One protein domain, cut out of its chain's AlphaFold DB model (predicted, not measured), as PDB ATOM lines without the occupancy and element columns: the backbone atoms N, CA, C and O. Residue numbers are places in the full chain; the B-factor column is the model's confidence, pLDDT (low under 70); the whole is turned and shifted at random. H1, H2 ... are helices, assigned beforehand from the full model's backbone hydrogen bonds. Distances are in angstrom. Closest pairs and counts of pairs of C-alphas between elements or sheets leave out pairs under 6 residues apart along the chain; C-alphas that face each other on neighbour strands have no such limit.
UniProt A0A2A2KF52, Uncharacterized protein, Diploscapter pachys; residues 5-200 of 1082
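AT A GLANCE: This is residues 5 to 200 of the 1082 residues of an uncharacterized protein of Diploscapter pachys (UniProt A0A2A2KF52). Helices stand in two rows packed face to face: H1, H3, H5 and H7 in one, H2, H4 and H6 in the other, with short H8 slanted beside H6; residues 5 to 10 of H1 stick out. H1 to H6 form an up-and-down bundle, each running against the one before it. The printed part has 196 residues with eight named helices, H1 to H8 in chain order, and no named strand: all helix. It is compact, with a radius of gyration of the C-alphas of 17.7 A, and flat, spanning 54 by 50 by 24 A.

IN THESE COORDINATES: H1, residues 5 to 32, begins at C-alpha 5 (-0.534, 31.952, -50.889) and measures 39.5 A from first to last C-alpha. H2, residues 38 to 64, measures 39.1 A; H3, 72 to 90, 27.0 A; H4, 98 to 116, 26.3 A; H5, 121 to 145, 35.0 A; H6, 148 to 166, 24.9 A; H7, 172 to 185, 19.8 A. H8, residues 190 to 198, 11.7 A, ends at C-alpha 198 (-46.769, 24.611, -38.441).

HOW THE PARTS SIT: Residues 18 to 29 of H1 touch H2 in a hairpin, closest C-alphas Ile 22 and Ile 52, 7.6 A. H2 touches H4, closest C-alphas Ser 64 and Lys 111, 6.4 A. H3 touches H5, the hub, closest C-alphas Ala 86 and Val 138, 4.5 A. H4 touches H6, closest C-alphas Glu 106 and Ala 154, 5.4 A. H5 touches H7, closest C-alphas Leu 129 and Val 173, 6.8 A. H6 touches H8 at a steep tilt of 41 degrees, closest C-alphas Val 152 and Ala 196, 6.0 A. Every O i to N i+4 pair is within hydrogen-bond range in H3 and H7, against 23 of 24 in H1, 22 of 23 in H2, 14 of 15 in H4, 18 of 21 in H5, 13 of 15 in H6 and 2 of 5 in H8, where 3 of 6 O i to N i+3 pairs are.

THE WHOLE: The C-alphas farthest apart, of Ser 35 and Asp 168, are 55.4 A apart. The printed part has no cut and no long link. Mean pLDDT of the printed part is 71.8; residues 5 to 36 and 180 to 200 are among those under 70.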
ATOM      1  N   GLU A   5      -0.364  30.691 -51.628       38.56
ATOM      2  CA  GLU A   5      -0.534  31.952 -50.889       38.56
ATOM      3  C   GLU A   5      -0.722  33.167 -51.828       38.56
ATOM      4  O   GLU A   5      -1.438  34.128 -51.524       38.56
ATOM      5  N   ALA A   6      -0.117  33.110 -53.021       35.00
ATOM      6  CA  ALA A   6      -0.236  34.127 -54.066       35.00
ATOM      7  C   ALA A   6      -1.630  34.174 -54.732       35.00
ATOM      8  O   ALA A   6      -2.031  35.224 -55.237       35.00
ATOM      9  N   SER A   7      -2.384  33.072 -54.726       47.16
ATOM     10  CA  SER A   7      -3.782  33.026 -55.189       47.16
ATOM     11  C   SER A   7      -4.761  33.483 -54.106       47.16
ATOM     12  O   SER A   7      -5.668  34.266 -54.387       47.16
ATOM     13  N   GLU A   8      -4.560  33.035 -52.867       48.25
ATOM     14  CA  GLU A   8      -5.468  33.285 -51.735       48.25
ATOM     15  C   GLU A   8      -5.516  34.772 -51.351       48.25
ATOM     16  O   GLU A   8      -6.592  35.361 -51.214       48.25
ATOM     17  N   SER A   9      -4.351  35.426 -51.303       49.22
ATOM     18  CA  SER A   9      -4.238  36.871 -51.043       49.22
ATOM     19  C   SER A   9      -5.011  37.736 -52.050       49.22
ATOM     20  O   SER A   9      -5.617  38.737 -51.663       49.22
ATOM     21  N   ASN A  10      -5.075  37.335 -53.326       56.03
ATOM     22  CA  ASN A  10      -5.884  38.026 -54.336       56.03
ATOM     23  C   ASN A  10      -7.397  37.850 -54.113       56.03
ATOM     24  O   ASN A  10      -8.166  38.745 -54.465       56.03
ATOM     25  N   TYR A  11      -7.834  36.730 -53.530       53.66
ATOM     26  CA  TYR A  11      -9.252  36.435 -53.309       53.66
ATOM     27  C   TYR A  11      -9.833  37.263 -52.155       53.66
ATOM     28  O   TYR A  11     -10.846  37.948 -52.325       53.66
ATOM     29  N   LEU A  12      -9.124  37.312 -51.022       53.94
ATOM     30  CA  LEU A  12      -9.436  38.217 -49.909       53.94
ATOM     31  C   LEU A  12      -9.469  39.684 -50.359       53.94
ATOM     32  O   LEU A  12     -10.383  40.425 -49.997       53.94
ATOM     33  N   ASP A  13      -8.526  40.097 -51.207       60.72
ATOM     34  CA  ASP A  13      -8.463  41.462 -51.734       60.72
ATOM     35  C   ASP A  13      -9.588  41.756 -52.759       60.72
ATOM     36  O   ASP A  13      -9.975  42.912 -52.941       60.72
ATOM     37  N   VAL A  14     -10.186  40.741 -53.403       57.41
ATOM     38  CA  VAL A  14     -11.424  40.882 -54.203       57.41
ATOM     39  C   VAL A  14     -12.657  41.014 -53.304       57.41
ATOM     40  O   VAL A  14     -13.454  41.928 -53.523       57.41
ATOM     41  N   LEU A  15     -12.799  40.178 -52.271       55.69
ATOM     42  CA  LEU A  15     -13.916  40.260 -51.319       55.69
ATOM     43  C   LEU A  15     -13.909  41.587 -50.544       55.69
ATOM     44  O   LEU A  15     -14.942  42.251 -50.440       55.69
ATOM     45  N   LEU A  16     -12.735  42.032 -50.086       63.50
ATOM     46  CA  LEU A  16     -12.570  43.305 -49.383       63.50
ATOM     47  C   LEU A  16     -12.872  44.502 -50.301       63.50
ATOM     48  O   LEU A  16     -13.503  45.467 -49.864       63.50
ATOM     49  N   LYS A  17     -12.501  44.438 -51.589       63.19
ATOM     50  CA  LYS A  17     -12.932  45.430 -52.592       63.19
ATOM     51  C   LYS A  17     -14.434  45.358 -52.850       63.19
ATOM     52  O   LYS A  17     -15.041  46.413 -53.003       63.19
ATOM     53  N   GLY A  18     -15.041  44.173 -52.848       62.06
ATOM     54  CA  GLY A  18     -16.492  43.988 -52.910       62.06
ATOM     55  C   GLY A  18     -17.201  44.713 -51.765       62.06
ATOM     56  O   GLY A  18     -18.026  45.593 -52.010       62.06
ATOM     57  N   GLU A  19     -16.804  44.443 -50.520       62.97
ATOM     58  CA  GLU A  19     -17.336  45.119 -49.332       62.97
ATOM     59  C   GLU A  19     -17.109  46.641 -49.386       62.97
ATOM     60  O   GLU A  19     -18.046  47.412 -49.163       62.97
ATOM     61  N   GLN A  20     -15.910  47.103 -49.763       67.12
ATOM     62  CA  GLN A  20     -15.625  48.534 -49.932       67.12
ATOM     63  C   GLN A  20     -16.461  49.179 -51.048       67.12
ATOM     64  O   GLN A  20     -16.919  50.312 -50.882       67.12
ATOM     65  N   ILE A  21     -16.699  48.485 -52.166       62.28
ATOM     66  CA  ILE A  21     -17.563  48.952 -53.258       62.28
ATOM     67  C   ILE A  21     -19.008  49.049 -52.771       62.28
ATOM     68  O   ILE A  21     -19.627  50.092 -52.984       62.28
ATOM     69  N   ILE A  22     -19.530  48.040 -52.069       59.06
ATOM     70  CA  ILE A  22     -20.899  48.059 -51.534       59.06
ATOM     71  C   ILE A  22     -21.048  49.182 -50.501       59.06
ATOM     72  O   ILE A  22     -21.941  50.020 -50.637       59.06
ATOM     73  N   GLN A  23     -20.136  49.294 -49.530       62.41
ATOM     74  CA  GLN A  23     -20.149  50.390 -48.554       62.41
ATOM     75  C   GLN A  23     -20.035  51.767 -49.232       62.41
ATOM     76  O   GLN A  23     -20.757  52.697 -48.864       62.41
ATOM     77  N   ALA A  24     -19.179  51.921 -50.246       65.69
ATOM     78  CA  ALA A  24     -19.049  53.170 -50.995       65.69
ATOM     79  C   ALA A  24     -20.281  53.472 -51.864       65.69
ATOM     80  O   ALA A  24     -20.610  54.644 -52.047       65.69
ATOM     81  N   VAL A  25     -20.975  52.454 -52.383       59.00
ATOM     82  CA  VAL A  25     -22.249  52.592 -53.102       59.00
ATOM     83  C   VAL A  25     -23.368  53.002 -52.149       59.00
ATOM     84  O   VAL A  25     -24.108  53.922 -52.489       59.00
ATOM     85  N   MET A  26     -23.449  52.410 -50.955       57.03
ATOM     86  CA  MET A  26     -24.423  52.779 -49.919       57.03
ATOM     87  C   MET A  26     -24.213  54.225 -49.449       57.03
ATOM     88  O   MET A  26     -25.142  55.029 -49.525       57.03
ATOM     89  N   ARG A  27     -22.980  54.607 -49.079       67.56
ATOM     90  CA  ARG A  27     -22.645  55.993 -48.686       67.56
ATOM     91  C   ARG A  27     -22.949  56.987 -49.817       67.56
ATOM     92  O   ARG A  27     -23.699  57.937 -49.614       67.56
ATOM     93  N   LYS A  28     -22.492  56.712 -51.048       64.75
ATOM     94  CA  LYS A  28     -22.784  57.573 -52.215       64.75
ATOM     95  C   LYS A  28     -24.263  57.591 -52.609       64.75
ATOM     96  O   LYS A  28     -24.674  58.550 -53.251       64.75
ATOM     97  N   SER A  29     -25.055  56.573 -52.267       56.50
ATOM     98  CA  SER A  29     -26.511  56.587 -52.461       56.50
ATOM     99  C   SER A  29     -27.142  57.676 -51.590       56.50
ATOM    100  O   SER A  29     -27.807  58.566 -52.124       56.50
ATOM    101  N   ILE A  30     -26.814  57.668 -50.292       57.16
ATOM    102  CA  ILE A  30     -27.257  58.645 -49.283       57.16
ATOM    103  C   ILE A  30     -26.801  60.071 -49.655       57.16
ATOM    104  O   ILE A  30     -27.592  61.013 -49.614       57.16
ATOM    105  N   ASP A  31     -25.560  60.246 -50.119       52.59
ATOM    106  CA  ASP A  31     -25.084  61.560 -50.586       52.59
ATOM    107  C   ASP A  31     -25.773  62.025 -51.890       52.59
ATOM    108  O   ASP A  31     -25.991  63.224 -52.100       52.59
ATOM    109  N   SER A  32     -26.139  61.093 -52.781       50.69
ATOM    110  CA  SER A  32     -26.727  61.402 -54.098       50.69
ATOM    111  C   SER A  32     -28.195  61.833 -54.068       50.69
ATOM    112  O   SER A  32     -28.706  62.323 -55.081       50.69
ATOM    113  N   GLU A  33     -28.870  61.708 -52.921       49.03
ATOM    114  CA  GLU A  33     -30.273  62.111 -52.754       49.03
ATOM    115  C   GLU A  33     -30.524  63.591 -53.081       49.03
ATOM    116  O   GLU A  33     -31.632  63.968 -53.455       49.03
ATOM    117  N   LYS A  34     -29.483  64.427 -52.985       55.44
ATOM    118  CA  LYS A  34     -29.572  65.889 -53.078       55.44
ATOM    119  C   LYS A  34     -29.384  66.462 -54.494       55.44
ATOM    120  O   LYS A  34     -29.404  67.683 -54.631       55.44
ATOM    121  N   SER A  35     -29.143  65.650 -55.538       48.44
ATOM    122  CA  SER A  35     -28.643  66.196 -56.824       48.44
ATOM    123  C   SER A  35     -29.007  65.483 -58.143       48.44
ATOM    124  O   SER A  35     -28.489  65.884 -59.188       48.44
ATOM    125  N   SER A  36     -29.891  64.473 -58.177       51.59
ATOM    126  CA  SER A  36     -30.234  63.781 -59.442       51.59
ATOM    127  C   SER A  36     -31.726  63.484 -59.641       51.59
ATOM    128  O   SER A  36     -32.489  63.361 -58.688       51.59
ATOM    129  N   THR A  37     -32.160  63.383 -60.906       74.62
ATOM    130  CA  THR A  37     -33.573  63.150 -61.248       74.62
ATOM    131  C   THR A  37     -34.011  61.705 -60.949       74.62
ATOM    132  O   THR A  37     -33.240  60.775 -61.214       74.62
ATOM    133  N   PRO A  38     -35.257  61.466 -60.476       60.94
ATOM    134  CA  PRO A  38     -35.683  60.155 -59.965       60.94
ATOM    135  C   PRO A  38     -35.482  58.972 -60.922       60.94
ATOM    136  O   PRO A  38     -35.101  57.887 -60.491       60.94
ATOM    137  N   SER A  39     -35.679  59.178 -62.229       56.88
ATOM    138  CA  SER A  39     -35.472  58.130 -63.239       56.88
ATOM    139  C   SER A  39     -34.001  57.689 -63.323       56.88
ATOM    140  O   SER A  39     -33.705  56.499 -63.220       56.88
ATOM    141  N   LYS A  40     -33.052  58.638 -63.395       67.00
ATOM    142  CA  LYS A  40     -31.612  58.315 -63.407       67.00
ATOM    143  C   LYS A  40     -31.152  57.686 -62.088       67.00
ATOM    144  O   LYS A  40     -30.322  56.779 -62.124       67.00
ATOM    145  N   ARG A  41     -31.726  58.110 -60.953       65.25
ATOM    146  CA  ARG A  41     -31.484  57.500 -59.635       65.25
ATOM    147  C   ARG A  41     -31.878  56.014 -59.622       65.25
ATOM    148  O   ARG A  41     -31.060  55.192 -59.221       65.25
ATOM    149  N   ARG A  42     -33.070  55.652 -60.119       62.59
ATOM    150  CA  ARG A  42     -33.539  54.249 -60.165       62.59
ATOM    151  C   ARG A  42     -32.657  53.352 -61.041       62.59
ATOM    152  O   ARG A  42     -32.202  52.317 -60.564       62.59
ATOM    153  N   TYR A  43     -32.347  53.761 -62.276       67.69
ATOM    154  CA  TYR A  43     -31.475  52.968 -63.162       67.69
ATOM    155  C   TYR A  43     -30.054  52.789 -62.600       67.69
ATOM    156  O   TYR A  43     -29.498  51.694 -62.671       67.69
ATOM    157  N   GLY A  44     -29.477  53.840 -62.005       73.31
ATOM    158  CA  GLY A  44     -28.132  53.790 -61.422       73.31
ATOM    159  C   GLY A  44     -28.016  52.943 -60.150       73.31
ATOM    160  O   GLY A  44     -26.927  52.456 -59.856       73.31
ATOM    161  N   LEU A  45     -29.110  52.758 -59.403       63.56
ATOM    162  CA  LEU A  45     -29.164  51.847 -58.255       63.56
ATOM    163  C   LEU A  45     -29.396  50.400 -58.699       63.56
ATOM    164  O   LEU A  45     -28.643  49.523 -58.282       63.56
ATOM    165  N   ARG A  46     -30.352  50.167 -59.610       67.62
ATOM    166  CA  ARG A  46     -30.654  48.834 -60.154       67.62
ATOM    167  C   ARG A  46     -29.408  48.154 -60.734       67.62
ATOM    168  O   ARG A  46     -29.062  47.072 -60.281       67.62
ATOM    169  N   SER A  47     -28.691  48.829 -61.636       73.31
ATOM    170  CA  SER A  47     -27.484  48.268 -62.267       73.31
ATOM    171  C   SER A  47     -26.379  47.920 -61.262       73.31
ATOM    172  O   SER A  47     -25.637  46.972 -61.484       73.31
ATOM    173  N   ARG A  48     -26.270  48.646 -60.140       69.56
ATOM    174  CA  ARG A  48     -25.303  48.316 -59.079       69.56
ATOM    175  C   ARG A  48     -25.752  47.126 -58.243       69.56
ATOM    176  O   ARG A  48     -24.910  46.340 -57.835       69.56
ATOM    177  N   ALA A  49     -27.051  47.006 -57.981       66.62
ATOM    178  CA  ALA A  49     -27.612  45.860 -57.278       66.62
ATOM    179  C   ALA A  49     -27.448  44.570 -58.099       66.62
ATOM    180  O   ALA A  49     -27.039  43.556 -57.547       66.62
ATOM    181  N   GLU A  50     -27.667  44.644 -59.416       72.19
ATOM    182  CA  GLU A  50     -27.395  43.557 -60.366       72.19
ATOM    183  C   GLU A  50     -25.910  43.135 -60.312       72.19
ATOM    184  O   GLU A  50     -25.632  41.964 -60.080       72.19
ATOM    185  N   THR A  51     -24.949  44.072 -60.347       75.69
ATOM    186  CA  THR A  51     -23.514  43.742 -60.180       75.69
ATOM    187  C   THR A  51     -23.160  43.137 -58.810       75.69
ATOM    188  O   THR A  51     -22.246  42.322 -58.718       75.69
ATOM    189  N   ILE A  52     -23.854  43.514 -57.728       71.38
ATOM    190  CA  ILE A  52     -23.635  42.923 -56.391       71.38
ATOM    191  C   ILE A  52     -24.127  41.470 -56.353       71.38
ATOM    192  O   ILE A  52     -23.458  40.613 -55.775       71.38
ATOM    193  N   LEU A  53     -25.263  41.187 -56.994       72.25
ATOM    194  CA  LEU A  53     -25.806  39.836 -57.143       72.25
ATOM    195  C   LEU A  53     -24.904  38.956 -58.014       72.25
ATOM    196  O   LEU A  53     -24.550  37.864 -57.585       72.25
ATOM    197  N   GLU A  54     -24.461  39.454 -59.174       77.00
ATOM    198  CA  GLU A  54     -23.502  38.761 -60.052       77.00
ATOM    199  C   GLU A  54     -22.202  38.416 -59.305       77.00
ATOM    200  O   GLU A  54     -21.714  37.289 -59.390       77.00
ATOM    201  N   ALA A  55     -21.666  39.353 -58.510       73.31
ATOM    202  CA  ALA A  55     -20.486  39.107 -57.682       73.31
ATOM    203  C   ALA A  55     -20.750  38.071 -56.573       73.31
ATOM    204  O   ALA A  55     -19.932  37.178 -56.368       73.31
ATOM    205  N   THR A  56     -21.897  38.152 -55.887       72.00
ATOM    206  CA  THR A  56     -22.279  37.206 -54.821       72.00
ATOM    207  C   THR A  56     -22.467  35.791 -55.373       72.00
ATOM    208  O   THR A  56     -21.934  34.841 -54.806       72.00
ATOM    209  N   GLN A  57     -23.154  35.647 -56.509       78.62
ATOM    210  CA  GLN A  57     -23.376  34.353 -57.155       78.62
ATOM    211  C   GLN A  57     -22.070  33.780 -57.726       78.62
ATOM    212  O   GLN A  57     -21.827  32.582 -57.606       78.62
ATOM    213  N   SER A  58     -21.180  34.617 -58.279       77.69
ATOM    214  CA  SER A  58     -19.842  34.175 -58.700       77.69
ATOM    215  C   SER A  58     -19.006  33.666 -57.523       77.69
ATOM    216  O   SER A  58     -18.320  32.662 -57.671       77.69
ATOM    217  N   VAL A  59     -19.072  34.330 -56.363       74.00
ATOM    218  CA  VAL A  59     -18.376  33.920 -55.132       74.00
ATOM    219  C   VAL A  59     -18.915  32.584 -54.604       74.00
ATOM    220  O   VAL A  59     -18.132  31.687 -54.308       74.00
ATOM    221  N   LEU A  60     -20.240  32.411 -54.557       74.38
ATOM    222  CA  LEU A  60     -20.878  31.178 -54.081       74.38
ATOM    223  C   LEU A  60     -20.684  29.991 -55.041       74.38
ATOM    224  O   LEU A  60     -20.418  28.876 -54.587       74.38
ATOM    225  N   ASN A  61     -20.719  30.229 -56.356       78.81
ATOM    226  CA  ASN A  61     -20.326  29.231 -57.355       78.81
ATOM    227  C   ASN A  61     -18.858  28.806 -57.166       78.81
ATOM    228  O   ASN A  61     -18.551  27.617 -57.226       78.81
ATOM    229  N   ASP A  62     -17.947  29.751 -56.916       76.06
ATOM    230  CA  ASP A  62     -16.531  29.450 -56.682       76.06
ATOM    231  C   ASP A  62     -16.304  28.615 -55.411       76.06
ATOM    232  O   ASP A  62     -15.436  27.745 -55.425       76.06
ATOM    233  N   PHE A  63     -17.080  28.826 -54.338       76.06
ATOM    234  CA  PHE A  63     -17.007  27.998 -53.124       76.06
ATOM    235  C   PHE A  63     -17.554  26.586 -53.333       76.06
ATOM    236  O   PHE A  63     -16.906  25.623 -52.929       76.06
ATOM    237  N   SER A  64     -18.698  26.446 -54.010       75.19
ATOM    238  CA  SER A  64     -19.288  25.136 -54.331       75.19
ATOM    239  C   SER A  64     -18.306  24.236 -55.107       75.19
ATOM    240  O   SER A  64     -18.204  23.042 -54.831       75.19
ATOM    241  N   ASN A  65     -17.505  24.837 -55.999       79.00
ATOM    242  CA  ASN A  65     -16.475  24.162 -56.800       79.00
ATOM    243  C   ASN A  65     -15.109  23.967 -56.095       79.00
ATOM    244  O   ASN A  65     -14.207  23.390 -56.699       79.00
ATOM    245  N   LYS A  66     -14.910  24.475 -54.868       76.69
ATOM    246  CA  LYS A  66     -13.613  24.476 -54.152       76.69
ATOM    247  C   LYS A  66     -13.778  24.054 -52.685       76.69
ATOM    248  O   LYS A  66     -13.256  24.710 -51.783       76.69
ATOM    249  N   SER A  67     -14.535  22.983 -52.439       61.41
ATOM    250  CA  SER A  67     -14.946  22.583 -51.084       61.41
ATOM    251  C   SER A  67     -13.799  22.363 -50.099       61.41
ATOM    252  O   SER A  67     -13.931  22.660 -48.916       61.41
ATOM    253  N   ASP A  68     -12.670  21.876 -50.595       73.25
ATOM    254  CA  ASP A  68     -11.660  21.201 -49.779       73.25
ATOM    255  C   ASP A  68     -10.749  22.196 -49.021       73.25
ATOM    256  O   ASP A  68      -9.851  21.801 -48.281       73.25
ATOM    257  N   SER A  69     -10.978  23.506 -49.199       81.19
ATOM    258  CA  SER A  69     -10.288  24.590 -48.484       81.19
ATOM    259  C   SER A  69     -11.184  25.829 -48.288       81.19
ATOM    260  O   SER A  69     -10.807  26.972 -48.564       81.19
ATOM    261  N   ILE A  70     -12.419  25.630 -47.813       85.12
ATOM    262  CA  ILE A  70     -13.290  26.751 -47.423       85.12
ATOM    263  C   ILE A  70     -12.807  27.329 -46.080       85.12
ATOM    264  O   ILE A  70     -13.033  26.741 -45.024       85.12
ATOM    265  N   GLN A  71     -12.154  28.496 -46.120       87.62
ATOM    266  CA  GLN A  71     -11.716  29.288 -44.957       87.62
ATOM    267  C   GLN A  71     -12.895  30.041 -44.287       87.62
ATOM    268  O   GLN A  71     -13.980  30.154 -44.857       87.62
ATOM    269  N   ASP A  72     -12.725  30.543 -43.059       88.06
ATOM    270  CA  ASP A  72     -13.801  31.209 -42.288       88.06
ATOM    271  C   ASP A  72     -14.234  32.546 -42.913       88.06
ATOM    272  O   ASP A  72     -15.403  32.942 -42.876       88.06
ATOM    273  N   GLU A  73     -13.279  33.221 -43.538       85.44
ATOM    274  CA  GLU A  73     -13.403  34.478 -44.268       85.44
ATOM    275  C   GLU A  73     -14.403  34.356 -45.427       85.44
ATOM    276  O   GLU A  73     -15.154  35.293 -45.707       85.44
ATOM    277  N   HIS A  74     -14.446  33.184 -46.066       82.88
ATOM    278  CA  HIS A  74     -15.324  32.865 -47.190       82.88
ATOM    279  C   HIS A  74     -16.795  32.788 -46.759       82.88
ATOM    280  O   HIS A  74     -17.664  33.434 -47.351       82.88
ATOM    281  N   LEU A  75     -17.059  32.067 -45.667       86.25
ATOM    282  CA  LEU A  75     -18.393  31.923 -45.079       86.25
ATOM    283  C   LEU A  75     -18.893  33.263 -44.516       86.25
ATOM    284  O   LEU A  75     -20.026  33.673 -44.777       86.25
ATOM    285  N   ASN A  76     -18.019  34.002 -43.827       87.50
ATOM    286  CA  ASN A  76     -18.298  35.352 -43.333       87.50
ATOM    287  C   ASN A  76     -18.647  36.319 -44.485       87.50
ATOM    288  O   ASN A  76     -19.614  37.077 -44.392       87.50
ATOM    289  N   ALA A  77     -17.935  36.254 -45.615       84.75
ATOM    290  CA  ALA A  77     -18.254  37.061 -46.793       84.75
ATOM    291  C   ALA A  77     -19.630  36.721 -47.400       84.75
ATOM    292  O   ALA A  77     -20.382  37.639 -47.733       84.75
ATOM    293  N   ALA A  78     -20.005  35.440 -47.480       83.94
ATOM    294  CA  ALA A  78     -21.341  35.028 -47.927       83.94
ATOM    295  C   ALA A  78     -22.457  35.565 -47.004       83.94
ATOM    296  O   ALA A  78     -23.432  36.158 -47.480       83.94
ATOM    297  N   VAL A  79     -22.277  35.443 -45.682       88.44
ATOM    298  CA  VAL A  79     -23.185  36.006 -44.664       88.44
ATOM    299  C   VAL A  79     -23.308  37.528 -44.814       88.44
ATOM    300  O   VAL A  79     -24.425  38.055 -44.857       88.44
ATOM    301  N   LYS A  80     -22.186  38.247 -44.970       88.25
ATOM    302  CA  LYS A  80     -22.187  39.698 -45.224       88.25
ATOM    303  C   LYS A  80     -22.959  40.061 -46.494       88.25
ATOM    304  O   LYS A  80     -23.708  41.035 -46.473       88.25
ATOM    305  N   CYS A  81     -22.819  39.304 -47.583       84.56
ATOM    306  CA  CYS A  81     -23.554  39.571 -48.822       84.56
ATOM    307  C   CYS A  81     -25.077  39.477 -48.621       84.56
ATOM    308  O   CYS A  81     -25.795  40.385 -49.045       84.56
ATOM    309  N   LEU A  82     -25.576  38.461 -47.904       86.06
ATOM    310  CA  LEU A  82     -26.998  38.368 -47.533       86.06
ATOM    311  C   LEU A  82     -27.457  39.556 -46.675       86.06
ATOM    312  O   LEU A  82     -28.451  40.208 -47.003       86.06
ATOM    313  N   GLN A  83     -26.701  39.900 -45.627       88.38
ATOM    314  CA  GLN A  83     -27.004  41.055 -44.769       88.38
ATOM    315  C   GLN A  83     -27.052  42.374 -45.563       88.38
ATOM    316  O   GLN A  83     -27.923  43.217 -45.333       88.38
ATOM    317  N   LEU A  84     -26.154  42.547 -46.538       85.62
ATOM    318  CA  LEU A  84     -26.109  43.718 -47.415       85.62
ATOM    319  C   LEU A  84     -27.277  43.746 -48.415       85.62
ATOM    320  O   LEU A  84     -27.792  44.830 -48.695       85.62
ATOM    321  N   MET A  85     -27.755  42.594 -48.897       81.81
ATOM    322  CA  MET A  85     -28.963  42.512 -49.732       81.81
ATOM    323  C   MET A  85     -30.239  42.840 -48.943       81.81
ATOM    324  O   MET A  85     -31.036  43.661 -49.410       81.81
ATOM    325  N   ALA A  86     -30.396  42.306 -47.725       85.19
ATOM    326  CA  ALA A  86     -31.491  42.682 -46.824       85.19
ATOM    327  C   ALA A  86     -31.452  44.187 -46.499       85.19
ATOM    328  O   ALA A  86     -32.470  44.877 -46.576       85.19
ATOM    329  N   GLY A  87     -30.263  44.728 -46.207       84.56
ATOM    330  CA  GLY A  87     -30.057  46.158 -45.969       84.56
ATOM    331  C   GLY A  87     -30.410  47.035 -47.177       84.56
ATOM    332  O   GLY A  87     -31.080  48.057 -47.020       84.56
ATOM    333  N   ALA A  88     -30.017  46.630 -48.388       82.81
ATOM    334  CA  ALA A  88     -30.324  47.357 -49.621       82.81
ATOM    335  C   ALA A  88     -31.829  47.365 -49.942       82.81
ATOM    336  O   ALA A  88     -32.361  48.405 -50.348       82.81
ATOM    337  N   GLN A  89     -32.527  46.247 -49.714       83.06
ATOM    338  CA  GLN A  89     -33.976  46.172 -49.908       83.06
ATOM    339  C   GLN A  89     -34.740  46.941 -48.815       83.06
ATOM    340  O   GLN A  89     -35.643  47.713 -49.136       83.06
ATOM    341  N   LYS A  90     -34.330  46.834 -47.542       83.44
ATOM    342  CA  LYS A  90     -34.890  47.618 -46.420       83.44
ATOM    343  C   LYS A  90     -34.719  49.131 -46.615       83.44
ATOM    344  O   LYS A  90     -35.562  49.904 -46.171       83.44
ATOM    345  N   ALA A  91     -33.665  49.553 -47.318       79.69
ATOM    346  CA  ALA A  91     -33.437  50.939 -47.729       79.69
ATOM    347  C   ALA A  91     -34.188  51.353 -49.020       79.69
ATOM    348  O   ALA A  91     -33.999  52.470 -49.505       79.69
ATOM    349  N   GLY A  92     -35.009  50.474 -49.612       83.56
ATOM    350  CA  GLY A  92     -35.765  50.744 -50.843       83.56
ATOM    351  C   GLY A  92     -34.894  50.980 -52.085       83.56
ATOM    352  O   GLY A  92     -35.345  51.598 -53.050       83.56
ATOM    353  N   LEU A  93     -33.629  50.538 -52.062       70.94
ATOM    354  CA  LEU A  93     -32.662  50.782 -53.140       70.94
ATOM    355  C   LEU A  93     -32.797  49.788 -54.298       70.94
ATOM    356  O   LEU A  93     -32.272  50.042 -55.384       70.94
ATOM    357  N   THR A  94     -33.494  48.674 -54.076       67.12
ATOM    358  CA  THR A  94     -33.679  47.598 -55.046       67.12
ATOM    359  C   THR A  94     -35.157  47.405 -55.365       67.12
ATOM    360  O   THR A  94     -36.026  47.465 -54.500       67.12
ATOM    361  N   SER A  95     -35.446  47.178 -56.644       66.19
ATOM    362  CA  SER A  95     -36.765  46.778 -57.137       66.19
ATOM    363  C   SER A  95     -36.582  45.517 -57.975       66.19
ATOM    364  O   SER A  95     -36.713  45.542 -59.202       66.19
ATOM    365  N   PHE A  96     -36.150  44.448 -57.306       75.12
ATOM    366  CA  PHE A  96     -36.048  43.125 -57.906       75.12
ATOM    367  C   PHE A  96     -37.453  42.604 -58.221       75.12
ATOM    368  O   PHE A  96     -38.405  42.877 -57.491       75.12
ATOM    369  N   THR A  97     -37.596  41.862 -59.315       77.88
ATOM    370  CA  THR A  97     -38.832  41.123 -59.576       77.88
ATOM    371  C   THR A  97     -38.927  39.957 -58.585       77.88
ATOM    372  O   THR A  97     -37.911  39.299 -58.364       77.88
ATOM    373  N   PRO A  98     -40.114  39.638 -58.028       74.62
ATOM    374  CA  PRO A  98     -40.281  38.519 -57.094       74.62
ATOM    375  C   PRO A  98     -39.685  37.208 -57.609       74.62
ATOM    376  O   PRO A  98     -38.982  36.517 -56.885       74.62
ATOM    377  N   LYS A  99     -39.873  36.944 -58.907       79.31
ATOM    378  CA  LYS A  99     -39.305  35.794 -59.610       79.31
ATOM    379  C   LYS A  99     -37.763  35.758 -59.613       79.31
ATOM    380  O   LYS A  99     -37.190  34.691 -59.464       79.31
ATOM    381  N   PHE A 100     -37.081  36.897 -59.769       82.00
ATOM    382  CA  PHE A 100     -35.615  36.912 -59.686       82.00
ATOM    383  C   PHE A 100     -35.153  36.608 -58.256       82.00
ATOM    384  O   PHE A 100     -34.173  35.901 -58.059       82.00
ATOM    385  N   VAL A 101     -35.871  37.128 -57.255       78.25
ATOM    386  CA  VAL A 101     -35.574  36.862 -55.842       78.25
ATOM    387  C   VAL A 101     -35.810  35.389 -55.502       78.25
ATOM    388  O   VAL A 101     -34.979  34.816 -54.813       78.25
ATOM    389  N   SER A 102     -36.879  34.763 -56.009       79.69
ATOM    390  CA  SER A 102     -37.125  33.331 -55.797       79.69
ATOM    391  C   SER A 102     -36.037  32.471 -56.435       79.69
ATOM    392  O   SER A 102     -35.390  31.716 -55.723       79.69
ATOM    393  N   GLU A 103     -35.757  32.667 -57.732       83.88
ATOM    394  CA  GLU A 103     -34.728  31.903 -58.455       83.88
ATOM    395  C   GLU A 103     -33.335  32.085 -57.815       83.88
ATOM    396  O   GLU A 103     -32.575  31.128 -57.719       83.88
ATOM    397  N   PHE A 104     -33.009  33.284 -57.315       84.44
ATOM    398  CA  PHE A 104     -31.750  33.539 -56.607       84.44
ATOM    399  C   PHE A 104     -31.692  32.907 -55.207       84.44
ATOM    400  O   PHE A 104     -30.635  32.405 -54.826       84.44
ATOM    401  N   LEU A 105     -32.784  32.945 -54.431       84.31
ATOM    402  CA  LEU A 105     -32.831  32.347 -53.091       84.31
ATOM    403  C   LEU A 105     -32.818  30.818 -53.157       84.31
ATOM    404  O   LEU A 105     -32.092  30.215 -52.376       84.31
ATOM    405  N   GLU A 106     -33.546  30.211 -54.097       84.38
ATOM    406  CA  GLU A 106     -33.522  28.762 -54.353       84.38
ATOM    407  C   GLU A 106     -32.090  28.316 -54.744       84.38
ATOM    408  O   GLU A 106     -31.498  27.493 -54.045       84.38
ATOM    409  N   ASP A 107     -31.474  28.962 -55.748       85.94
ATOM    410  CA  ASP A 107     -30.099  28.686 -56.224       85.94
ATOM    411  C   ASP A 107     -29.009  28.908 -55.154       85.94
ATOM    412  O   ASP A 107     -27.971  28.248 -55.181       85.94
ATOM    413  N   GLN A 108     -29.218  29.827 -54.201       83.00
ATOM    414  CA  GLN A 108     -28.272  30.064 -53.102       83.00
ATOM    415  C   GLN A 108     -28.504  29.091 -51.942       83.00
ATOM    416  O   GLN A 108     -27.531  28.599 -51.375       83.00
ATOM    417  N   THR A 109     -29.755  28.799 -51.577       85.31
ATOM    418  CA  THR A 109     -30.081  27.859 -50.493       85.31
ATOM    419  C   THR A 109     -29.472  26.487 -50.766       85.31
ATOM    420  O   THR A 109     -28.761  25.969 -49.906       85.31
ATOM    421  N   GLU A 110     -29.660  25.941 -51.970       86.38
ATOM    422  CA  GLU A 110     -29.096  24.642 -52.365       86.38
ATOM    423  C   GLU A 110     -27.557  24.636 -52.267       86.38
ATOM    424  O   GLU A 110     -26.963  23.747 -51.654       86.38
ATOM    425  N   LYS A 111     -26.899  25.687 -52.777       85.12
ATOM    426  CA  LYS A 111     -25.430  25.802 -52.760       85.12
ATOM    427  C   LYS A 111     -24.844  25.990 -51.370       85.12
ATOM    428  O   LYS A 111     -23.750  25.487 -51.129       85.12
ATOM    429  N   ILE A 112     -25.518  26.710 -50.469       82.25
ATOM    430  CA  ILE A 112     -25.035  26.832 -49.091       82.25
ATOM    431  C   ILE A 112     -25.306  25.557 -48.288       82.25
ATOM    432  O   ILE A 112     -24.425  25.179 -47.524       82.25
ATOM    433  N   VAL A 113     -26.422  24.844 -48.482       87.00
ATOM    434  CA  VAL A 113     -26.617  23.522 -47.847       87.00
ATOM    435  C   VAL A 113     -25.476  22.572 -48.243       87.00
ATOM    436  O   VAL A 113     -24.765  22.089 -47.365       87.00
ATOM    437  N   ALA A 114     -25.162  22.467 -49.540       87.50
ATOM    438  CA  ALA A 114     -24.039  21.669 -50.056       87.50
ATOM    439  C   ALA A 114     -22.624  22.181 -49.671       87.50
ATOM    440  O   ALA A 114     -21.619  21.523 -49.966       87.50
ATOM    441  N   ILE A 115     -22.518  23.360 -49.043       86.50
ATOM    442  CA  ILE A 115     -21.292  23.868 -48.402       86.50
ATOM    443  C   ILE A 115     -21.292  23.524 -46.907       86.50
ATOM    444  O   ILE A 115     -20.268  23.077 -46.399       86.50
ATOM    445  N   LEU A 116     -22.416  23.709 -46.210       86.50
ATOM    446  CA  LEU A 116     -22.567  23.408 -44.783       86.50
ATOM    447  C   LEU A 116     -22.376  21.911 -44.500       86.50
ATOM    448  O   LEU A 116     -21.692  21.570 -43.544       86.50
ATOM    449  N   GLU A 117     -22.873  21.031 -45.373       89.06
ATOM    450  CA  GLU A 117     -22.644  19.573 -45.331       89.06
ATOM    451  C   GLU A 117     -21.160  19.157 -45.395       89.06
ATOM    452  O   GLU A 117     -20.833  18.004 -45.122       89.06
ATOM    453  N   LYS A 118     -20.252  20.075 -45.759       89.12
ATOM    454  CA  LYS A 118     -18.805  19.827 -45.892       89.12
ATOM    455  C   LYS A 118     -17.954  20.527 -44.823       89.12
ATOM    456  O   LYS A 118     -16.728  20.531 -44.929       89.12
ATOM    457  N   LEU A 119     -18.576  21.156 -43.826       88.94
ATOM    458  CA  LEU A 119     -17.889  21.796 -42.701       88.94
ATOM    459  C   LEU A 119     -17.924  20.894 -41.459       88.94
ATOM    460  O   LEU A 119     -18.837  20.089 -41.297       88.94
ATOM    461  N   ASP A 120     -16.968  21.067 -40.544       92.06
ATOM    462  CA  ASP A 120     -17.061  20.461 -39.213       92.06
ATOM    463  C   ASP A 120     -18.204  21.077 -38.388       92.06
ATOM    464  O   ASP A 120     -18.581  22.234 -38.584       92.06
ATOM    465  N   GLU A 121     -18.717  20.319 -37.420       89.25
ATOM    466  CA  GLU A 121     -19.867  20.679 -36.577       89.25
ATOM    467  C   GLU A 121     -19.765  22.073 -35.932       89.25
ATOM    468  O   GLU A 121     -20.764  22.789 -35.828       89.25
ATOM    469  N   ASN A 122     -18.564  22.508 -35.530       86.81
ATOM    470  CA  ASN A 122     -18.369  23.809 -34.886       86.81
ATOM    471  C   ASN A 122     -18.501  24.954 -35.897       86.81
ATOM    472  O   ASN A 122     -19.108  25.992 -35.603       86.81
ATOM    473  N   ARG A 123     -17.961  24.769 -37.106       89.25
ATOM    474  CA  ARG A 123     -18.108  25.722 -38.216       89.25
ATOM    475  C   ARG A 123     -19.530  25.698 -38.776       89.25
ATOM    476  O   ARG A 123     -20.069  26.771 -39.050       89.25
ATOM    477  N   VAL A 124     -20.174  24.531 -38.835       90.06
ATOM    478  CA  VAL A 124     -21.604  24.384 -39.143       90.06
ATOM    479  C   VAL A 124     -22.464  25.192 -38.169       90.06
ATOM    480  O   VAL A 124     -23.245  26.032 -38.610       90.06
ATOM    481  N   LEU A 125     -22.285  25.020 -36.856       88.31
ATOM    482  CA  LEU A 125     -23.013  25.782 -35.834       88.31
ATOM    483  C   LEU A 125     -22.803  27.293 -35.985       88.31
ATOM    484  O   LEU A 125     -23.761  28.069 -36.029       88.31
ATOM    485  N   LYS A 126     -21.539  27.711 -36.092       87.88
ATOM    486  CA  LYS A 126     -21.128  29.119 -36.161       87.88
ATOM    487  C   LYS A 126     -21.656  29.830 -37.409       87.88
ATOM    488  O   LYS A 126     -22.162  30.948 -37.297       87.88
ATOM    489  N   PHE A 127     -21.529  29.213 -38.584       89.00
ATOM    490  CA  PHE A 127     -21.867  29.847 -39.861       89.00
ATOM    491  C   PHE A 127     -23.266  29.503 -40.360       89.00
ATOM    492  O   PHE A 127     -23.916  30.389 -40.908       89.00
ATOM    493  N   GLY A 128     -23.771  28.294 -40.116       90.06
ATOM    494  CA  GLY A 128     -25.147  27.907 -40.437       90.06
ATOM    495  C   GLY A 128     -26.168  28.789 -39.720       90.06
ATOM    496  O   GLY A 128     -27.084  29.300 -40.360       90.06
ATOM    497  N   LEU A 129     -25.959  29.090 -38.430       88.69
ATOM    498  CA  LEU A 129     -26.841  29.995 -37.681       88.69
ATOM    499  C   LEU A 129     -26.784  31.442 -38.208       88.69
ATOM    500  O   LEU A 129     -27.820  32.082 -38.387       88.69
ATOM    501  N   GLN A 130     -25.584  31.957 -38.496       89.19
ATOM    502  CA  GLN A 130     -25.406  33.309 -39.046       89.19
ATOM    503  C   GLN A 130     -25.965  33.440 -40.469       89.19
ATOM    504  O   GLN A 130     -26.568  34.462 -40.805       89.19
ATOM    505  N   PHE A 131     -25.792  32.403 -41.291       89.62
ATOM    506  CA  PHE A 131     -26.374  32.304 -42.621       89.62
ATOM    507  C   PHE A 131     -27.895  32.241 -42.544       89.62
ATOM    508  O   PHE A 131     -28.549  33.028 -43.219       89.62
ATOM    509  N   TRP A 132     -28.462  31.384 -41.692       88.75
ATOM    510  CA  TRP A 132     -29.909  31.261 -41.519       88.75
ATOM    511  C   TRP A 132     -30.535  32.574 -41.056       88.75
ATOM    512  O   TRP A 132     -31.486  33.046 -41.676       88.75
ATOM    513  N   ALA A 133     -29.948  33.239 -40.056       90.19
ATOM    514  CA  ALA A 133     -30.400  34.556 -39.614       90.19
ATOM    515  C   ALA A 133     -30.324  35.610 -40.740       90.19
ATOM    516  O   ALA A 133     -31.249  36.406 -40.900       90.19
ATOM    517  N   ALA A 134     -29.264  35.607 -41.558       88.44
ATOM    518  CA  ALA A 134     -29.125  36.528 -42.688       88.44
ATOM    519  C   ALA A 134     -30.087  36.204 -43.850       88.44
ATOM    520  O   ALA A 134     -30.679  37.119 -44.425       88.44
ATOM    521  N   HIS A 135     -30.279  34.924 -44.171       87.56
ATOM    522  CA  HIS A 135     -31.186  34.435 -45.206       87.56
ATOM    523  C   HIS A 135     -32.638  34.721 -44.822       87.56
ATOM    524  O   HIS A 135     -33.353  35.382 -45.574       87.56
ATOM    525  N   LEU A 136     -33.054  34.330 -43.614       88.00
ATOM    526  CA  LEU A 136     -34.379  34.630 -43.082       88.00
ATOM    527  C   LEU A 136     -34.607  36.146 -42.991       88.00
ATOM    528  O   LEU A 136     -35.704  36.613 -43.276       88.00
ATOM    529  N   GLN A 137     -33.578  36.949 -42.690       89.50
ATOM    530  CA  GLN A 137     -33.700  38.407 -42.721       89.50
ATOM    531  C   GLN A 137     -33.918  38.962 -44.143       89.50
ATOM    532  O   GLN A 137     -34.694  39.910 -44.272       89.50
ATOM    533  N   VAL A 138     -33.307  38.388 -45.193       88.12
ATOM    534  CA  VAL A 138     -33.629  38.717 -46.601       88.12
ATOM    535  C   VAL A 138     -35.060  38.289 -46.932       88.12
ATOM    536  O   VAL A 138     -35.836  39.093 -47.443       88.12
ATOM    537  N   VAL A 139     -35.432  37.050 -46.608       87.50
ATOM    538  CA  VAL A 139     -36.775  36.505 -46.849       87.50
ATOM    539  C   VAL A 139     -37.842  37.387 -46.195       87.50
ATOM    540  O   VAL A 139     -38.762  37.830 -46.878       87.50
ATOM    541  N   LEU A 140     -37.685  37.744 -44.916       87.81
ATOM    542  CA  LEU A 140     -38.628  38.577 -44.160       87.81
ATOM    543  C   LEU A 140     -38.693  40.039 -44.617       87.81
ATOM    544  O   LEU A 140     -39.716  40.687 -44.397       87.81
ATOM    545  N   THR A 141     -37.655  40.588 -45.259       86.81
ATOM    546  CA  THR A 141     -37.811  41.879 -45.950       86.81
ATOM    547  C   THR A 141     -38.515  41.708 -47.301       86.81
ATOM    548  O   THR A 141     -39.254  42.607 -47.713       86.81
ATOM    549  N   MET A 142     -38.354  40.562 -47.971       81.94
ATOM    550  CA  MET A 142     -38.955  40.259 -49.278       81.94
ATOM    551  C   MET A 142     -40.416  39.782 -49.212       81.94
ATOM    552  O   MET A 142     -41.121  39.973 -50.201       81.94
ATOM    553  N   THR A 143     -40.905  39.219 -48.095       82.31
ATOM    554  CA  THR A 143     -42.264  38.624 -47.962       82.31
ATOM    555  C   THR A 143     -43.386  39.502 -48.508       82.31
ATOM    556  O   THR A 143     -44.286  38.991 -49.162       82.31
ATOM    557  N   LYS A 144     -43.295  40.830 -48.354       78.31
ATOM    558  CA  LYS A 144     -44.257  41.811 -48.908       78.31
ATOM    559  C   LYS A 144     -44.400  41.781 -50.441       78.31
ATOM    560  O   LYS A 144     -45.215  42.522 -50.996       78.31
ATOM    561  N   HIS A 145     -43.578  40.993 -51.130       78.06
ATOM    562  CA  HIS A 145     -43.522  40.839 -52.581       78.06
ATOM    563  C   HIS A 145     -43.455  39.368 -53.043       78.06
ATOM    564  O   HIS A 145     -43.453  39.139 -54.250       78.06
ATOM    565  N   LEU A 146     -43.393  38.385 -52.136       81.12
ATOM    566  CA  LEU A 146     -43.328  36.952 -52.465       81.12
ATOM    567  C   LEU A 146     -44.691  36.284 -52.226       81.12
ATOM    568  O   LEU A 146     -45.466  36.738 -51.391       81.12
ATOM    569  N   THR A 147     -44.987  35.196 -52.941       85.31
ATOM    570  CA  THR A 147     -46.149  34.346 -52.628       85.31
ATOM    571  C   THR A 147     -45.801  33.342 -51.519       85.31
ATOM    572  O   THR A 147     -44.627  32.975 -51.393       85.31
ATOM    573  N   PRO A 148     -46.786  32.832 -50.753       80.00
ATOM    574  CA  PRO A 148     -46.543  31.801 -49.739       80.00
ATOM    575  C   PRO A 148     -45.854  30.541 -50.292       80.00
ATOM    576  O   PRO A 148     -44.979  29.989 -49.636       80.00
ATOM    577  N   GLU A 149     -46.155  30.130 -51.530       80.00
ATOM    578  CA  GLU A 149     -45.463  29.011 -52.196       80.00
ATOM    579  C   GLU A 149     -43.949  29.239 -52.338       80.00
ATOM    580  O   GLU A 149     -43.156  28.333 -52.088       80.00
ATOM    581  N   ILE A 150     -43.541  30.452 -52.729       80.00
ATOM    582  CA  ILE A 150     -42.127  30.826 -52.873       80.00
ATOM    583  C   ILE A 150     -41.456  30.902 -51.498       80.00
ATOM    584  O   ILE A 150     -40.316  30.469 -51.346       80.00
ATOM    585  N   LEU A 151     -42.167  31.430 -50.496       82.38
ATOM    586  CA  LEU A 151     -41.697  31.484 -49.111       82.38
ATOM    587  C   LEU A 151     -41.415  30.076 -48.564       82.38
ATOM    588  O   LEU A 151     -40.344  29.844 -48.007       82.38
ATOM    589  N   VAL A 152     -42.327  29.123 -48.793       84.06
ATOM    590  CA  VAL A 152     -42.128  27.713 -48.429       84.06
ATOM    591  C   VAL A 152     -40.919  27.127 -49.161       84.06
ATOM    592  O   VAL A 152     -40.036  26.586 -48.503       84.06
ATOM    593  N   ARG A 153     -40.810  27.270 -50.492       81.25
ATOM    594  CA  ARG A 153     -39.686  26.686 -51.257       81.25
ATOM    595  C   ARG A 153     -38.316  27.227 -50.858       81.25
ATOM    596  O   ARG A 153     -37.384  26.442 -50.737       81.25
ATOM    597  N   ALA A 154     -38.191  28.533 -50.619       78.25
ATOM    598  CA  ALA A 154     -36.919  29.131 -50.210       78.25
ATOM    599  C   ALA A 154     -36.471  28.663 -48.811       78.25
ATOM    600  O   ALA A 154     -35.278  28.455 -48.583       78.25
ATOM    601  N   CYS A 155     -37.420  28.476 -47.884       82.25
ATOM    602  CA  CYS A 155     -37.136  28.083 -46.503       82.25
ATOM    603  C   CYS A 155     -37.034  26.563 -46.283       82.25
ATOM    604  O   CYS A 155     -36.296  26.143 -45.394       82.25
ATOM    605  N   HIS A 156     -37.748  25.738 -47.057       85.38
ATOM    606  CA  HIS A 156     -37.896  24.299 -46.797       85.38
ATOM    607  C   HIS A 156     -36.569  23.512 -46.768       85.38
ATOM    608  O   HIS A 156     -36.393  22.761 -45.807       85.38
ATOM    609  N   PRO A 157     -35.600  23.690 -47.693       80.31
ATOM    610  CA  PRO A 157     -34.349  22.928 -47.640       80.31
ATOM    611  C   PRO A 157     -33.513  23.258 -46.397       80.31
ATOM    612  O   PRO A 157     -32.954  22.361 -45.774       80.31
ATOM    613  N   VAL A 158     -33.485  24.532 -45.982       76.94
ATOM    614  CA  VAL A 158     -32.793  24.934 -44.746       76.94
ATOM    615  C   VAL A 158     -33.553  24.450 -43.509       76.94
ATOM    616  O   VAL A 158     -32.927  24.109 -42.515       76.94
ATOM    617  N   ALA A 159     -34.886  24.365 -43.560       77.38
ATOM    618  CA  ALA A 159     -35.688  23.811 -42.471       77.38
ATOM    619  C   ALA A 159     -35.439  22.304 -42.270       77.38
ATOM    620  O   ALA A 159     -35.274  21.884 -41.127       77.38
ATOM    621  N   GLU A 160     -35.348  21.502 -43.339       80.88
ATOM    622  CA  GLU A 160     -34.973  20.079 -43.217       80.88
ATOM    623  C   GLU A 160     -33.525  19.910 -42.755       80.88
ATOM    624  O   GLU A 160     -33.266  19.135 -41.837       80.88
ATOM    625  N   TRP A 161     -32.595  20.694 -43.304       84.12
ATOM    626  CA  TRP A 161     -31.201  20.690 -42.862       84.12
ATOM    627  C   TRP A 161     -31.067  21.073 -41.371       84.12
ATOM    628  O   TRP A 161     -30.341  20.422 -40.620       84.12
ATOM    629  N   ILE A 162     -31.847  22.057 -40.892       75.44
ATOM    630  CA  ILE A 162     -31.938  22.394 -39.463       75.44
ATOM    631  C   ILE A 162     -32.560  21.251 -38.656       75.44
ATOM    632  O   ILE A 162     -32.043  20.973 -37.582       75.44
ATOM    633  N   LYS A 163     -33.620  20.570 -39.116       77.31
ATOM    634  CA  LYS A 163     -34.173  19.400 -38.397       77.31
ATOM    635  C   LYS A 163     -33.124  18.300 -38.237       77.31
ATOM    636  O   LYS A 163     -32.947  17.790 -37.134       77.31
ATOM    637  N   GLN A 164     -32.427  17.974 -39.326       76.31
ATOM    638  CA  GLN A 164     -31.421  16.918 -39.367       76.31
ATOM    639  C   GLN A 164     -30.238  17.229 -38.439       76.31
ATOM    640  O   GLN A 164     -29.787  16.342 -37.726       76.31
ATOM    641  N   PHE A 165     -29.785  18.486 -38.380       70.06
ATOM    642  CA  PHE A 165     -28.642  18.887 -37.550       70.06
ATOM    643  C   PHE A 165     -29.011  19.271 -36.097       70.06
ATOM    644  O   PHE A 165     -28.225  19.078 -35.169       70.06
ATOM    645  N   ALA A 166     -30.211  19.808 -35.850       60.91
ATOM    646  CA  ALA A 166     -30.658  20.224 -34.513       60.91
ATOM    647  C   ALA A 166     -31.121  19.061 -33.620       60.91
ATOM    648  O   ALA A 166     -31.328  19.273 -32.422       60.91
ATOM    649  N   PHE A 167     -31.256  17.850 -34.172       56.19
ATOM    650  CA  PHE A 167     -31.428  16.627 -33.386       56.19
ATOM    651  C   PHE A 167     -30.192  16.357 -32.507       56.19
ATOM    652  O   PHE A 167     -30.327  16.029 -31.325       56.19
ATOM    653  N   ASP A 168     -28.996  16.621 -33.045       55.72
ATOM    654  CA  ASP A 168     -27.718  16.460 -32.344       55.72
ATOM    655  C   ASP A 168     -27.299  17.749 -31.599       55.72
ATOM    656  O   ASP A 168     -26.865  17.718 -30.439       55.72
ATOM    657  N   ALA A 169     -27.493  18.919 -32.223       50.66
ATOM    658  CA  ALA A 169     -27.067  20.221 -31.700       50.66
ATOM    659  C   ALA A 169     -27.979  20.804 -30.592       50.66
ATOM    660  O   ALA A 169     -28.843  21.660 -30.819       50.66
ATOM    661  N   LYS A 170     -27.733  20.401 -29.341       52.09
ATOM    662  CA  LYS A 170     -28.559  20.762 -28.169       52.09
ATOM    663  C   LYS A 170     -28.717  22.278 -27.898       52.09
ATOM    664  O   LYS A 170     -27.829  22.982 -27.421       52.09
ATOM    665  N   THR A 171     -29.970  22.723 -27.999       55.50
ATOM    666  CA  THR A 171     -30.582  23.966 -27.470       55.50
ATOM    667  C   THR A 171     -30.337  25.309 -28.171       55.50
ATOM    668  O   THR A 171     -31.315  26.043 -28.307       55.50
ATOM    669  N   GLU A 172     -29.130  25.697 -28.598       58.81
ATOM    670  CA  GLU A 172     -28.914  27.088 -29.076       58.81
ATOM    671  C   GLU A 172     -29.523  27.372 -30.459       58.81
ATOM    672  O   GLU A 172     -30.204  28.385 -30.634       58.81
ATOM    673  N   VAL A 173     -29.394  26.443 -31.414       59.81
ATOM    674  CA  VAL A 173     -30.049  26.556 -32.736       59.81
ATOM    675  C   VAL A 173     -31.572  26.653 -32.585       59.81
ATOM    676  O   VAL A 173     -32.224  27.462 -33.250       59.81
ATOM    677  N   TYR A 174     -32.134  25.878 -31.653       63.44
ATOM    678  CA  TYR A 174     -33.559  25.896 -31.328       63.44
ATOM    679  C   TYR A 174     -33.997  27.233 -30.710       63.44
ATOM    680  O   TYR A 174     -34.975  27.817 -31.173       63.44
ATOM    681  N   LYS A 175     -33.260  27.770 -29.723       68.25
ATOM    682  CA  LYS A 175     -33.558  29.067 -29.082       68.25
ATOM    683  C   LYS A 175     -33.640  30.207 -30.096       68.25
ATOM    684  O   LYS A 175     -34.621  30.949 -30.095       68.25
ATOM    685  N   GLU A 176     -32.645  30.336 -30.973       60.44
ATOM    686  CA  GLU A 176     -32.612  31.423 -31.958       60.44
ATOM    687  C   GLU A 176     -33.669  31.228 -33.059       60.44
ATOM    688  O   GLU A 176     -34.326  32.191 -33.457       60.44
ATOM    689  N   THR A 177     -33.928  29.985 -33.482       58.22
ATOM    690  CA  THR A 177     -35.021  29.671 -34.422       58.22
ATOM    691  C   THR A 177     -36.393  30.002 -33.823       58.22
ATOM    692  O   THR A 177     -37.224  30.621 -34.491       58.22
ATOM    693  N   VAL A 178     -36.625  29.689 -32.541       67.19
ATOM    694  CA  VAL A 178     -37.840  30.088 -31.813       67.19
ATOM    695  C   VAL A 178     -37.940  31.613 -31.725       67.19
ATOM    696  O   VAL A 178     -38.975  32.155 -32.121       67.19
ATOM    697  N   ARG A 179     -36.871  32.310 -31.314       74.38
ATOM    698  CA  ARG A 179     -36.820  33.783 -31.209       74.38
ATOM    699  C   ARG A 179     -37.116  34.475 -32.543       74.38
ATOM    700  O   ARG A 179     -37.813  35.490 -32.579       74.38
ATOM    701  N   LEU A 180     -36.609  33.929 -33.648       57.28
ATOM    702  CA  LEU A 180     -36.909  34.406 -34.997       57.28
ATOM    703  C   LEU A 180     -38.364  34.097 -35.389       57.28
ATOM    704  O   LEU A 180     -39.045  34.995 -35.882       57.28
ATOM    705  N   SER A 181     -38.890  32.902 -35.082       58.34
ATOM    706  CA  SER A 181     -40.314  32.573 -35.296       58.34
ATOM    707  C   SER A 181     -41.254  33.522 -34.539       58.34
ATOM    708  O   SER A 181     -42.311  33.892 -35.044       58.34
ATOM    709  N   GLU A 182     -40.860  33.969 -33.344       66.50
ATOM    710  CA  GLU A 182     -41.601  34.955 -32.560       66.50
ATOM    711  C   GLU A 182     -41.544  36.348 -33.188       66.50
ATOM    712  O   GLU A 182     -42.546  37.060 -33.163       66.50
ATOM    713  N   GLN A 183     -40.444  36.732 -33.842       58.38
ATOM    714  CA  GLN A 183     -40.420  37.963 -34.642       58.38
ATOM    715  C   GLN A 183     -41.329  37.886 -35.880       58.38
ATOM    716  O   GLN A 183     -41.888  38.912 -36.263       58.38
ATOM    717  N   VAL A 184     -41.552  36.696 -36.459       55.31
ATOM    718  CA  VAL A 184     -42.562  36.505 -37.520       55.31
ATOM    719  C   VAL A 184     -43.984  36.604 -36.956       55.31
ATOM    720  O   VAL A 184     -44.799  37.345 -37.505       55.31
ATOM    721  N   LYS A 185     -44.269  35.937 -35.827       57.25
ATOM    722  CA  LYS A 185     -45.574  35.985 -35.132       57.25
ATOM    723  C   LYS A 185     -45.969  37.401 -34.683       57.25
ATOM    724  O   LYS A 185     -47.147  37.720 -34.644       57.25
ATOM    725  N   ASN A 186     -44.995  38.260 -34.374       52.88
ATOM    726  CA  ASN A 186     -45.211  39.668 -34.009       52.88
ATOM    727  C   ASN A 186     -45.265  40.629 -35.223       52.88
ATOM    728  O   ASN A 186     -45.088  41.838 -35.058       52.88
ATOM    729  N   SER A 187     -45.477  40.120 -36.440       56.12
ATOM    730  CA  SER A 187     -45.651  40.923 -37.658       56.12
ATOM    731  C   SER A 187     -47.054  40.756 -38.246       56.12
ATOM    732  O   SER A 187     -47.697  39.733 -38.022       56.12
ATOM    733  N   ASP A 188     -47.509  41.717 -39.059       49.72
ATOM    734  CA  ASP A 188     -48.841  41.719 -39.704       49.72
ATOM    735  C   ASP A 188     -49.063  40.575 -40.735       49.72
ATOM    736  O   ASP A 188     -50.002  40.625 -41.525       49.72
ATOM    737  N   LEU A 189     -48.180  39.571 -40.768       52.78
ATOM    738  CA  LEU A 189     -48.173  38.407 -41.666       52.78
ATOM    739  C   LEU A 189     -48.505  37.098 -40.917       52.78
ATOM    740  O   LEU A 189     -48.170  36.005 -41.374       52.78
ATOM    741  N   GLU A 190     -49.112  37.201 -39.729       47.84
ATOM    742  CA  GLU A 190     -49.307  36.072 -38.811       47.84
ATOM    743  C   GLU A 190     -50.149  34.929 -39.413       47.84
ATOM    744  O   GLU A 190     -49.918  33.770 -39.082       47.84
ATOM    745  N   GLU A 191     -51.110  35.228 -40.295       52.62
ATOM    746  CA  GLU A 191     -51.963  34.212 -40.933       52.62
ATOM    747  C   GLU A 191     -51.241  33.479 -42.080       52.62
ATOM    748  O   GLU A 191     -51.219  32.248 -42.086       52.62
ATOM    749  N   ASP A 192     -50.565  34.202 -42.983       47.47
ATOM    750  CA  ASP A 192     -49.848  33.618 -44.134       47.47
ATOM    751  C   ASP A 192     -48.637  32.757 -43.725       47.47
ATOM    752  O   ASP A 192     -48.306  31.772 -44.386       47.47
ATOM    753  N   CYS A 193     -47.958  33.106 -42.625       44.31
ATOM    754  CA  CYS A 193     -46.788  32.363 -42.148       44.31
ATOM    755  C   CYS A 193     -47.142  31.134 -41.287       44.31
ATOM    756  O   CYS A 193     -46.295  30.248 -41.125       44.31
ATOM    757  N   LYS A 194     -48.358  31.045 -40.725       44.84
ATOM    758  CA  LYS A 194     -48.759  29.929 -39.842       44.84
ATOM    759  C   LYS A 194     -48.785  28.594 -40.579       44.84
ATOM    760  O   LYS A 194     -48.144  27.652 -40.122       44.84
ATOM    761  N   THR A 195     -49.449  28.528 -41.730       46.97
ATOM    762  CA  THR A 195     -49.522  27.317 -42.571       46.97
ATOM    763  C   THR A 195     -48.149  26.870 -43.072       46.97
ATOM    764  O   THR A 195     -47.873  25.674 -43.085       46.97
ATOM    765  N   ALA A 196     -47.260  27.811 -43.403       42.84
ATOM    766  CA  ALA A 196     -45.889  27.512 -43.822       42.84
ATOM    767  C   ALA A 196     -44.988  26.976 -42.688       42.84
ATOM    768  O   ALA A 196     -44.040  26.247 -42.965       42.84
ATOM    769  N   THR A 197     -45.260  27.335 -41.426       40.47
ATOM    770  CA  THR A 197     -44.368  27.018 -40.289       40.47
ATOM    771  C   THR A 197     -44.871  25.853 -39.429       40.47
ATOM    772  O   THR A 197     -44.058  25.084 -38.920       40.47
ATOM    773  N   LEU A 198     -46.190  25.689 -39.261       36.16
ATOM    774  CA  LEU A 198     -46.769  24.611 -38.441       36.16
ATOM    775  C   LEU A 198     -46.598  23.233 -39.093       36.16
ATOM    776  O   LEU A 198     -46.140  22.307 -38.430       36.16
ATOM    777  N   GLY A 199     -46.809  23.127 -40.411       36.56
ATOM    778  CA  GLY A 199     -46.597  21.877 -41.159       36.56
ATOM    779  C   GLY A 199     -45.150  21.356 -41.153       36.56
ATOM    780  O   GLY A 199     -44.911  20.214 -41.528       36.56
ATOM    781  N   ALA A 200     -44.182  22.164 -40.702       35.34
ATOM    782  CA  ALA A 200     -42.794  21.750 -40.500       35.34
ATOM    783  C   ALA A 200     -42.476  21.310 -39.053       35.34
ATOM    784  O   ALA A 200     -41.369  20.830 -38.811       35.34
TER     785      ALA A 200